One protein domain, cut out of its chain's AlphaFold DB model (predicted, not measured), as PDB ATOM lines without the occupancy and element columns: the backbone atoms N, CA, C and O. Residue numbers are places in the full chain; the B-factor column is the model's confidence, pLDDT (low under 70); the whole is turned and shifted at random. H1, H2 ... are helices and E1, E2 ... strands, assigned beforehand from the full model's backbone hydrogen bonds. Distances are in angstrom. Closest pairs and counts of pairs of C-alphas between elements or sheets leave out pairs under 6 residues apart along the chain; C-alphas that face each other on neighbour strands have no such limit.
ATOM      1  N   TYR A  70     130.386 154.951 158.573       50.22
ATOM      2  CA  TYR A  70     131.051 155.911 159.444       50.22
ATOM      3  C   TYR A  70     130.588 157.324 159.071       50.22
ATOM      4  O   TYR A  70     130.845 157.779 157.965       50.22
ATOM      5  N   ARG A  71     129.879 158.012 159.974       52.25
ATOM      6  CA  ARG A  71     129.382 159.379 159.757       52.25
ATOM      7  C   ARG A  71     130.115 160.337 160.680       52.25
ATOM      8  O   ARG A  71     129.637 160.609 161.772       52.25
ATOM      9  N   ASP A  72     131.251 160.856 160.233       49.56
ATOM     10  CA  ASP A  72     131.896 161.977 160.915       49.56
ATOM     11  C   ASP A  72     131.546 163.283 160.188       49.56
ATOM     12  O   ASP A  72     131.981 163.472 159.048       49.56
ATOM     13  N   PRO A  73     130.758 164.180 160.808       50.34
ATOM     14  CA  PRO A  73     130.418 165.470 160.212       50.34
ATOM     15  C   PRO A  73     131.629 166.410 160.072       50.34
ATOM     16  O   PRO A  73     131.551 167.367 159.307       50.34
ATOM     17  N   ASN A  74     132.736 166.146 160.779       49.84
ATOM     18  CA  ASN A  74     133.938 166.983 160.785       49.84
ATOM     19  C   ASN A  74     135.107 166.379 159.993       49.84
ATOM     20  O   ASN A  74     136.138 167.037 159.832       49.84
ATOM     21  N   ARG A  75     134.982 165.145 159.485       55.41
ATOM     22  CA  ARG A  75     136.048 164.524 158.694       55.41
ATOM     23  C   ARG A  75     135.996 165.029 157.253       55.41
ATOM     24  O   ARG A  75     134.927 165.000 156.642       55.41
ATOM     25  N   PRO A  76     137.137 165.437 156.667       63.41
ATOM     26  CA  PRO A  76     137.183 165.781 155.255       63.41
ATOM     27  C   PRO A  76     136.719 164.590 154.410       63.41
ATOM     28  O   PRO A  76     137.190 163.462 154.586       63.41
ATOM     29  N   ILE A  77     135.768 164.848 153.511       72.50
ATOM     30  CA  ILE A  77     135.225 163.831 152.612       72.50
ATOM     31  C   ILE A  77     136.300 163.518 151.563       72.50
ATOM     32  O   ILE A  77     136.762 164.448 150.901       72.50
ATOM     33  N   PRO A  78     136.696 162.247 151.373       73.31
ATOM     34  CA  PRO A  78     137.663 161.879 150.345       73.31
ATOM     35  C   PRO A  78     137.227 162.377 148.964       73.31
ATOM     36  O   PRO A  78     136.095 162.139 148.542       73.31
ATOM     37  N   GLY A  79     138.137 163.027 148.240       73.81
ATOM     38  CA  GLY A  79     137.856 163.670 146.952       73.81
ATOM     39  C   GLY A  79     137.271 162.756 145.872       73.81
ATOM     40  O   GLY A  79     136.517 163.197 145.003       73.81
ATOM     41  N   ASN A  80     137.566 161.459 145.976       77.31
ATOM     42  CA  ASN A  80     137.114 160.382 145.099       77.31
ATOM     43  C   ASN A  80     135.953 159.548 145.674       77.31
ATOM     44  O   ASN A  80     135.641 158.492 145.123       77.31
ATOM     45  N   ALA A  81     135.318 159.973 146.772       76.94
ATOM     46  CA  ALA A  81     134.084 159.348 147.239       76.94
ATOM     47  C   ALA A  81     132.964 159.545 146.202       76.94
ATOM     48  O   ALA A  81     132.848 160.606 145.590       76.94
ATOM     49  N   MET A  82     132.140 158.522 145.983       80.50
ATOM     50  CA  MET A  82     131.114 158.534 144.937       80.50
ATOM     51  C   MET A  82     129.763 158.975 145.481       80.50
ATOM     52  O   MET A  82     129.354 158.520 146.544       80.50
ATOM     53  N   LEU A  83     129.047 159.828 144.752       86.62
ATOM     54  CA  LEU A  83     127.685 160.220 145.108       86.62
ATOM     55  C   LEU A  83     126.753 159.000 145.069       86.62
ATOM     56  O   LEU A  83     126.549 158.397 144.019       86.62
ATOM     57  N   MET A  84     126.155 158.682 146.211       83.38
ATOM     58  CA  MET A  84     125.190 157.594 146.371       83.38
ATOM     59  C   MET A  84     123.756 158.096 146.334       83.38
ATOM     60  O   MET A  84     122.870 157.447 145.777       83.38
ATOM     61  N   ARG A  85     123.502 159.235 146.984       83.31
ATOM     62  CA  ARG A  85     122.152 159.776 147.115       83.31
ATOM     63  C   ARG A  85     122.182 161.286 147.236       83.31
ATOM     64  O   ARG A  85     123.034 161.855 147.904       83.31
ATOM     65  N   GLU A  86     121.187 161.911 146.632       85.94
ATOM     66  CA  GLU A  86     120.862 163.313 146.830       85.94
ATOM     67  C   GLU A  86     119.477 163.386 147.475       85.94
ATOM     68  O   GLU A  86     118.532 162.750 147.004       85.94
ATOM     69  N   THR A  87     119.355 164.136 148.565       82.12
ATOM     70  CA  THR A  87     118.062 164.439 149.188       82.12
ATOM     71  C   THR A  87     117.940 165.935 149.410       82.12
ATOM     72  O   THR A  87     118.939 166.645 149.504       82.12
ATOM     73  N   THR A  88     116.713 166.437 149.426       81.69
ATOM     74  CA  THR A  88     116.435 167.849 149.683       81.69
ATOM     75  C   THR A  88     115.572 167.926 150.924       81.69
ATOM     76  O   THR A  88     114.519 167.293 150.963       81.69
ATOM     77  N   ASP A  89     116.024 168.682 151.915       76.38
ATOM     78  CA  ASP A  89     115.292 168.906 153.154       76.38
ATOM     79  C   ASP A  89     115.486 170.350 153.623       76.38
ATOM     80  O   ASP A  89     116.582 170.903 153.521       76.38
ATOM     81  N   ASN A  90     114.412 170.981 154.100       74.19
ATOM     82  CA  ASN A  90     114.431 172.327 154.687       74.19
ATOM     83  C   ASN A  90     115.184 173.394 153.858       74.19
ATOM     84  O   ASN A  90     115.917 174.226 154.391       74.19
ATOM     85  N   GLY A  91     115.039 173.369 152.528       76.00
ATOM     86  CA  GLY A  91     115.706 174.327 151.632       76.00
ATOM     87  C   GLY A  91     117.214 174.096 151.456       76.00
ATOM     88  O   GLY A  91     117.893 174.909 150.824       76.00
ATOM     89  N   ARG A  92     117.744 172.982 151.970       73.94
ATOM     90  CA  ARG A  92     119.121 172.525 151.768       73.94
ATOM     91  C   ARG A  92     119.129 171.208 151.009       73.94
ATOM     92  O   ARG A  92     118.175 170.433 151.032       73.94
ATOM     93  N   ARG A  93     120.222 170.967 150.297       81.81
ATOM     94  CA  ARG A  93     120.444 169.725 149.564       81.81
ATOM     95  C   ARG A  93     121.529 168.927 150.264       81.81
ATOM     96  O   ARG A  93     122.637 169.422 150.443       81.81
ATOM     97  N   GLN A  94     121.202 167.704 150.656       85.50
ATOM     98  CA  GLN A  94     122.121 166.753 151.263       85.50
ATOM     99  C   GLN A  94     122.656 165.795 150.198       85.50
ATOM    100  O   GLN A  94     121.898 165.070 149.548       85.50
ATOM    101  N   CYS A  95     123.973 165.789 150.046       85.62
ATOM    102  CA  CYS A  95     124.732 164.905 149.177       85.62
ATOM    103  C   CYS A  95     125.362 163.803 150.026       85.62
ATOM    104  O   CYS A  95     126.217 164.085 150.868       85.62
ATOM    105  N   ILE A  96     124.947 162.559 149.808       85.50
ATOM    106  CA  ILE A  96     125.497 161.386 150.482       85.50
ATOM    107  C   ILE A  96     126.511 160.739 149.545       85.50
ATOM    108  O   ILE A  96     126.141 160.257 148.474       85.50
ATOM    109  N   TYR A  97     127.776 160.733 149.945       82.19
ATOM    110  CA  TYR A  97     128.896 160.118 149.238       82.19
ATOM    111  C   TYR A  97     129.295 158.796 149.899       82.19
ATOM    112  O   TYR A  97     129.087 158.644 151.096       82.19
ATOM    113  N   SER A  98     129.899 157.860 149.166       74.44
ATOM    114  CA  SER A  98     130.441 156.618 149.723       74.44
ATOM    115  C   SER A  98     131.836 156.290 149.200       74.44
ATOM    116  O   SER A  98     132.141 156.491 148.022       74.44
ATOM    117  N   GLN A  99     132.682 155.773 150.087       70.25
ATOM    118  CA  GLN A  99     133.973 155.186 149.749       70.25
ATOM    119  C   GLN A  99     134.277 154.028 150.699       70.25
ATOM    120  O   GLN A  99     134.258 154.202 151.912       70.25
ATOM    121  N   GLY A 100     134.585 152.846 150.155       59.28
ATOM    122  CA  GLY A 100     134.998 151.695 150.968       59.28
ATOM    123  C   GLY A 100     133.972 151.277 152.031       59.28
ATOM    124  O   GLY A 100     134.362 150.829 153.103       59.28
ATOM    125  N   GLY A 101     132.674 151.478 151.767       55.59
ATOM    126  CA  GLY A 101     131.589 151.188 152.716       55.59
ATOM    127  C   GLY A 101     131.305 152.299 153.735       55.59
ATOM    128  O   GLY A 101     130.374 152.177 154.525       55.59
ATOM    129  N   VAL A 102     132.057 153.401 153.705       59.38
ATOM    130  CA  VAL A 102     131.838 154.572 154.561       59.38
ATOM    131  C   VAL A 102     130.974 155.598 153.839       59.38
ATOM    132  O   VAL A 102     131.325 156.001 152.735       59.38
ATOM    133  N   GLU A 103     129.880 156.049 154.465       67.44
ATOM    134  CA  GLU A 103     129.034 157.124 153.935       67.44
ATOM    135  C   GLU A 103     129.366 158.487 154.548       67.44
ATOM    136  O   GLU A 103     129.344 158.668 155.760       67.44
ATOM    137  N   TYR A 104     129.539 159.488 153.698       71.75
ATOM    138  CA  TYR A 104     129.779 160.874 154.077       71.75
ATOM    139  C   TYR A 104     128.592 161.729 153.660       71.75
ATOM    140  O   TYR A 104     128.024 161.517 152.595       71.75
ATOM    141  N   THR A 105     128.227 162.725 154.462       78.69
ATOM    142  CA  THR A 105     127.137 163.648 154.119       78.69
ATOM    143  C   THR A 105     127.681 165.060 153.987       78.69
ATOM    144  O   THR A 105     128.412 165.525 154.856       78.69
ATOM    145  N   ARG A 106     127.308 165.751 152.910       77.69
ATOM    146  CA  ARG A 106     127.599 167.172 152.705       77.69
ATOM    147  C   ARG A 106     126.318 167.927 152.429       77.69
ATOM    148  O   ARG A 106     125.514 167.499 151.608       77.69
ATOM    149  N   GLU A 107     126.157 169.072 153.070       83.69
ATOM    150  CA  GLU A 107     125.021 169.952 152.823       83.69
ATOM    151  C   GLU A 107     125.434 171.116 151.927       83.69
ATOM    152  O   GLU A 107     126.415 171.808 152.202       83.69
ATOM    153  N   ILE A 108     124.666 171.353 150.868       80.75
ATOM    154  CA  ILE A 108     124.858 172.467 149.939       80.75
ATOM    155  C   ILE A 108     123.563 173.261 149.767       80.75
ATOM    156  O   ILE A 108     122.475 172.830 150.166       80.75
ATOM    157  N   ALA A 109     123.677 174.453 149.182       80.69
ATOM    158  CA  ALA A 109     122.511 175.252 148.827       80.69
ATOM    159  C   ALA A 109     121.653 174.513 147.787       80.69
ATOM    160  O   ALA A 109     122.181 173.881 146.875       80.69
ATOM    161  N   ILE A 110     120.326 174.628 147.884       80.56
ATOM    162  CA  ILE A 110     119.387 173.940 146.980       80.56
ATOM    163  C   ILE A 110     119.563 174.309 145.497       80.56
ATOM    164  O   ILE A 110     119.243 173.507 144.618       80.56
ATOM    165  N   SER A 111     120.103 175.503 145.226       78.50
ATOM    166  CA  SER A 111     120.456 176.007 143.892       78.50
ATOM    167  C   SER A 111     121.684 175.318 143.285       78.50
ATOM    168  O   SER A 111     121.977 175.488 142.099       78.50
ATOM    169  N   GLN A 112     122.413 174.534 144.077       77.12
ATOM    170  CA  GLN A 112     123.564 173.752 143.653       77.12
ATOM    171  C   GLN A 112     123.162 172.279 143.529       77.12
ATOM    172  O   GLN A 112     122.336 171.790 144.292       77.12
ATOM    173  N   ARG A 113     123.734 171.562 142.557       82.62
ATOM    174  CA  ARG A 113     123.554 170.108 142.431       82.62
ATOM    175  C   ARG A 113     124.693 169.372 143.118       82.62
ATOM    176  O   ARG A 113     125.816 169.877 143.115       82.62
ATOM    177  N   CYS A 114     124.421 168.184 143.657       84.12
ATOM    178  CA  CYS A 114     125.492 167.325 144.139       84.12
ATOM    179  C   CYS A 114     126.369 166.917 142.954       84.12
ATOM    180  O   CYS A 114     125.870 166.418 141.944       84.12
ATOM    181  N   ALA A 115     127.676 167.150 143.055       85.62
ATOM    182  CA  ALA A 115     128.604 166.637 142.058       85.62
ATOM    183  C   ALA A 115     128.828 165.138 142.285       85.62
ATOM    184  O   ALA A 115     128.660 164.652 143.404       85.62
ATOM    185  N   MET A 116     129.242 164.422 141.233       83.69
ATOM    186  CA  MET A 116     129.508 162.977 141.305       83.69
ATOM    187  C   MET A 116     130.560 162.612 142.355       83.69
ATOM    188  O   MET A 116     130.476 161.536 142.938       83.69
ATOM    189  N   THR A 117     131.511 163.510 142.616       85.00
ATOM    190  CA  THR A 117     132.495 163.371 143.689       85.00
ATOM    191  C   THR A 117     132.672 164.696 144.438       85.00
ATOM    192  O   THR A 117     132.366 165.758 143.879       85.00
ATOM    193  N   PRO A 118     133.173 164.674 145.685       78.31
ATOM    194  CA  PRO A 118     133.461 165.884 146.450       78.31
ATOM    195  C   PRO A 118     134.451 166.827 145.757       78.31
ATOM    196  O   PRO A 118     134.210 168.031 145.752       78.31
ATOM    197  N   ASP A 119     135.487 166.312 145.086       77.69
ATOM    198  CA  ASP A 119     136.464 167.148 144.362       77.69
ATOM    199  C   ASP A 119     135.812 167.986 143.261       77.69
ATOM    200  O   ASP A 119     136.139 169.157 143.055       77.69
ATOM    201  N   LEU A 120     134.872 167.388 142.529       73.81
ATOM    202  CA  LEU A 120     134.142 168.089 141.478       73.81
ATOM    203  C   LEU A 120     133.233 169.173 142.062       73.81
ATOM    204  O   LEU A 120     133.060 170.226 141.446       73.81
ATOM    205  N   LEU A 121     132.679 168.933 143.250       74.31
ATOM    206  CA  LEU A 121     131.859 169.908 143.958       74.31
ATOM    207  C   LEU A 121     132.699 171.100 144.429       74.31
ATOM    208  O   LEU A 121     132.275 172.243 144.267       74.31
ATOM    209  N   GLU A 122     133.894 170.849 144.963       68.75
ATOM    210  CA  GLU A 122     134.809 171.900 145.420       68.75
ATOM    211  C   GLU A 122     135.316 172.745 144.260       68.75
ATOM    212  O   GLU A 122     135.234 173.969 144.320       68.75
ATOM    213  N   ARG A 123     135.699 172.118 143.143       64.88
ATOM    214  CA  ARG A 123     136.052 172.845 141.912       64.88
ATOM    215  C   ARG A 123     134.899 173.710 141.400       64.88
ATOM    216  O   ARG A 123     135.129 174.837 140.968       64.88
ATOM    217  N   ALA A 124     133.665 173.208 141.459       63.34
ATOM    218  CA  ALA A 124     132.481 173.964 141.055       63.34
ATOM    219  C   ALA A 124     132.161 175.131 142.008       63.34
ATOM    220  O   ALA A 124     131.641 176.153 141.558       63.34
ATOM    221  N   ALA A 125     132.469 174.997 143.301       61.09
ATOM    222  CA  ALA A 125     132.360 176.086 144.268       61.09
ATOM    223  C   ALA A 125     133.426 177.160 143.998       61.09
ATOM    224  O   ALA A 125     133.078 178.320 143.793       61.09
ATOM    225  N   THR A 126     134.695 176.765 143.855       59.56
ATOM    226  CA  THR A 126     135.801 177.694 143.578       59.56
ATOM    227  C   THR A 126     135.621 178.435 142.250       59.56
ATOM    228  O   THR A 126     135.859 179.637 142.177       59.56
ATOM    229  N   ALA A 127     135.143 177.768 141.194       57.44
ATOM    230  CA  ALA A 127     134.905 178.414 139.900       57.44
ATOM    231  C   ALA A 127     133.828 179.517 139.955       57.44
ATOM    232  O   ALA A 127     133.902 180.488 139.200       57.44
ATOM    233  N   ARG A 128     132.837 179.396 140.851       54.53
ATOM    234  CA  ARG A 128     131.806 180.428 141.045       54.53
ATOM    235  C   ARG A 128     132.353 181.665 141.751       54.53
ATOM    236  O   ARG A 128     131.995 182.772 141.355       54.53
ATOM    237  N   ASP A 129     133.251 181.484 142.714       52.50
ATOM    238  CA  ASP A 129     133.878 182.600 143.431       52.50
ATOM    239  C   ASP A 129     134.813 183.406 142.519       52.50
ATOM    240  O   ASP A 129     134.813 184.637 142.554       52.50
ATOM    241  N   PHE A 130     135.536 182.740 141.611       50.69
ATOM    242  CA  PHE A 130     136.338 183.440 140.604       50.69
ATOM    243  C   PHE A 130     135.479 184.203 139.589       50.69
ATOM    244  O   PHE A 130     135.831 185.324 139.236       50.69
ATOM    245  N   GLY A 131     134.339 183.658 139.153       45.28
ATOM    246  CA  GLY A 131     133.439 184.340 138.211       45.28
ATOM    247  C   GLY A 131     132.815 185.633 138.757       45.28
ATOM    248  O   GLY A 131     132.573 186.561 137.989       45.28
TER     249      GLY A 131
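What this domain is: This is residues 70 to 131 of the 138 residues of an uncharacterized protein of Sphingomonas sp. Leaf257 (UniProt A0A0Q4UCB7). A strongly twisted sheet, the meander E1 E2 E3, each strand the antiparallel neighbour of the one before, meets the beginning of one helix, H1, whose residues 126 to 131 stick out. The 62 printed residues include these three strands, then H1: mixed class, compact, radius of gyration of the C-alphas 11.4 A, spans 36 by 25 by 19 A.

Where its parts are: After residues 70 to 81, with no named element, E1 spans residues 82 to 89, 20.6 A from C-alpha 82 at (131.114, 158.534, 144.937). E2, residues 92 to 99, measures 22.9 A; E3, residues 102 to 109, 23.4 A; H1, residues 118 to 131, 20.2 A, ending at (133.439, 184.340, 138.211).

How they stand to each other: E1 and E2 form a hairpin, N 87 and O 94 within hydrogen-bond range at 2.9 A. E2 and E3 form another, N 95 and O 106 at 2.8 A. H1 only grazes the sheet, with residues 118 to 121; its closest C-alphas to E2, Pro 118 and Tyr 97, are 7.9 A apart. In H1, 9 of 10 O i to N i+4 pairs are within range.

The domain as a whole: The farthest C-alphas, Gly 101 and Gly 131, are 36.2 A apart. The printed part has no cut; no link is long. pLDDT is under 70 at residues 70 to 76, 100 to 103 and 122 to 131.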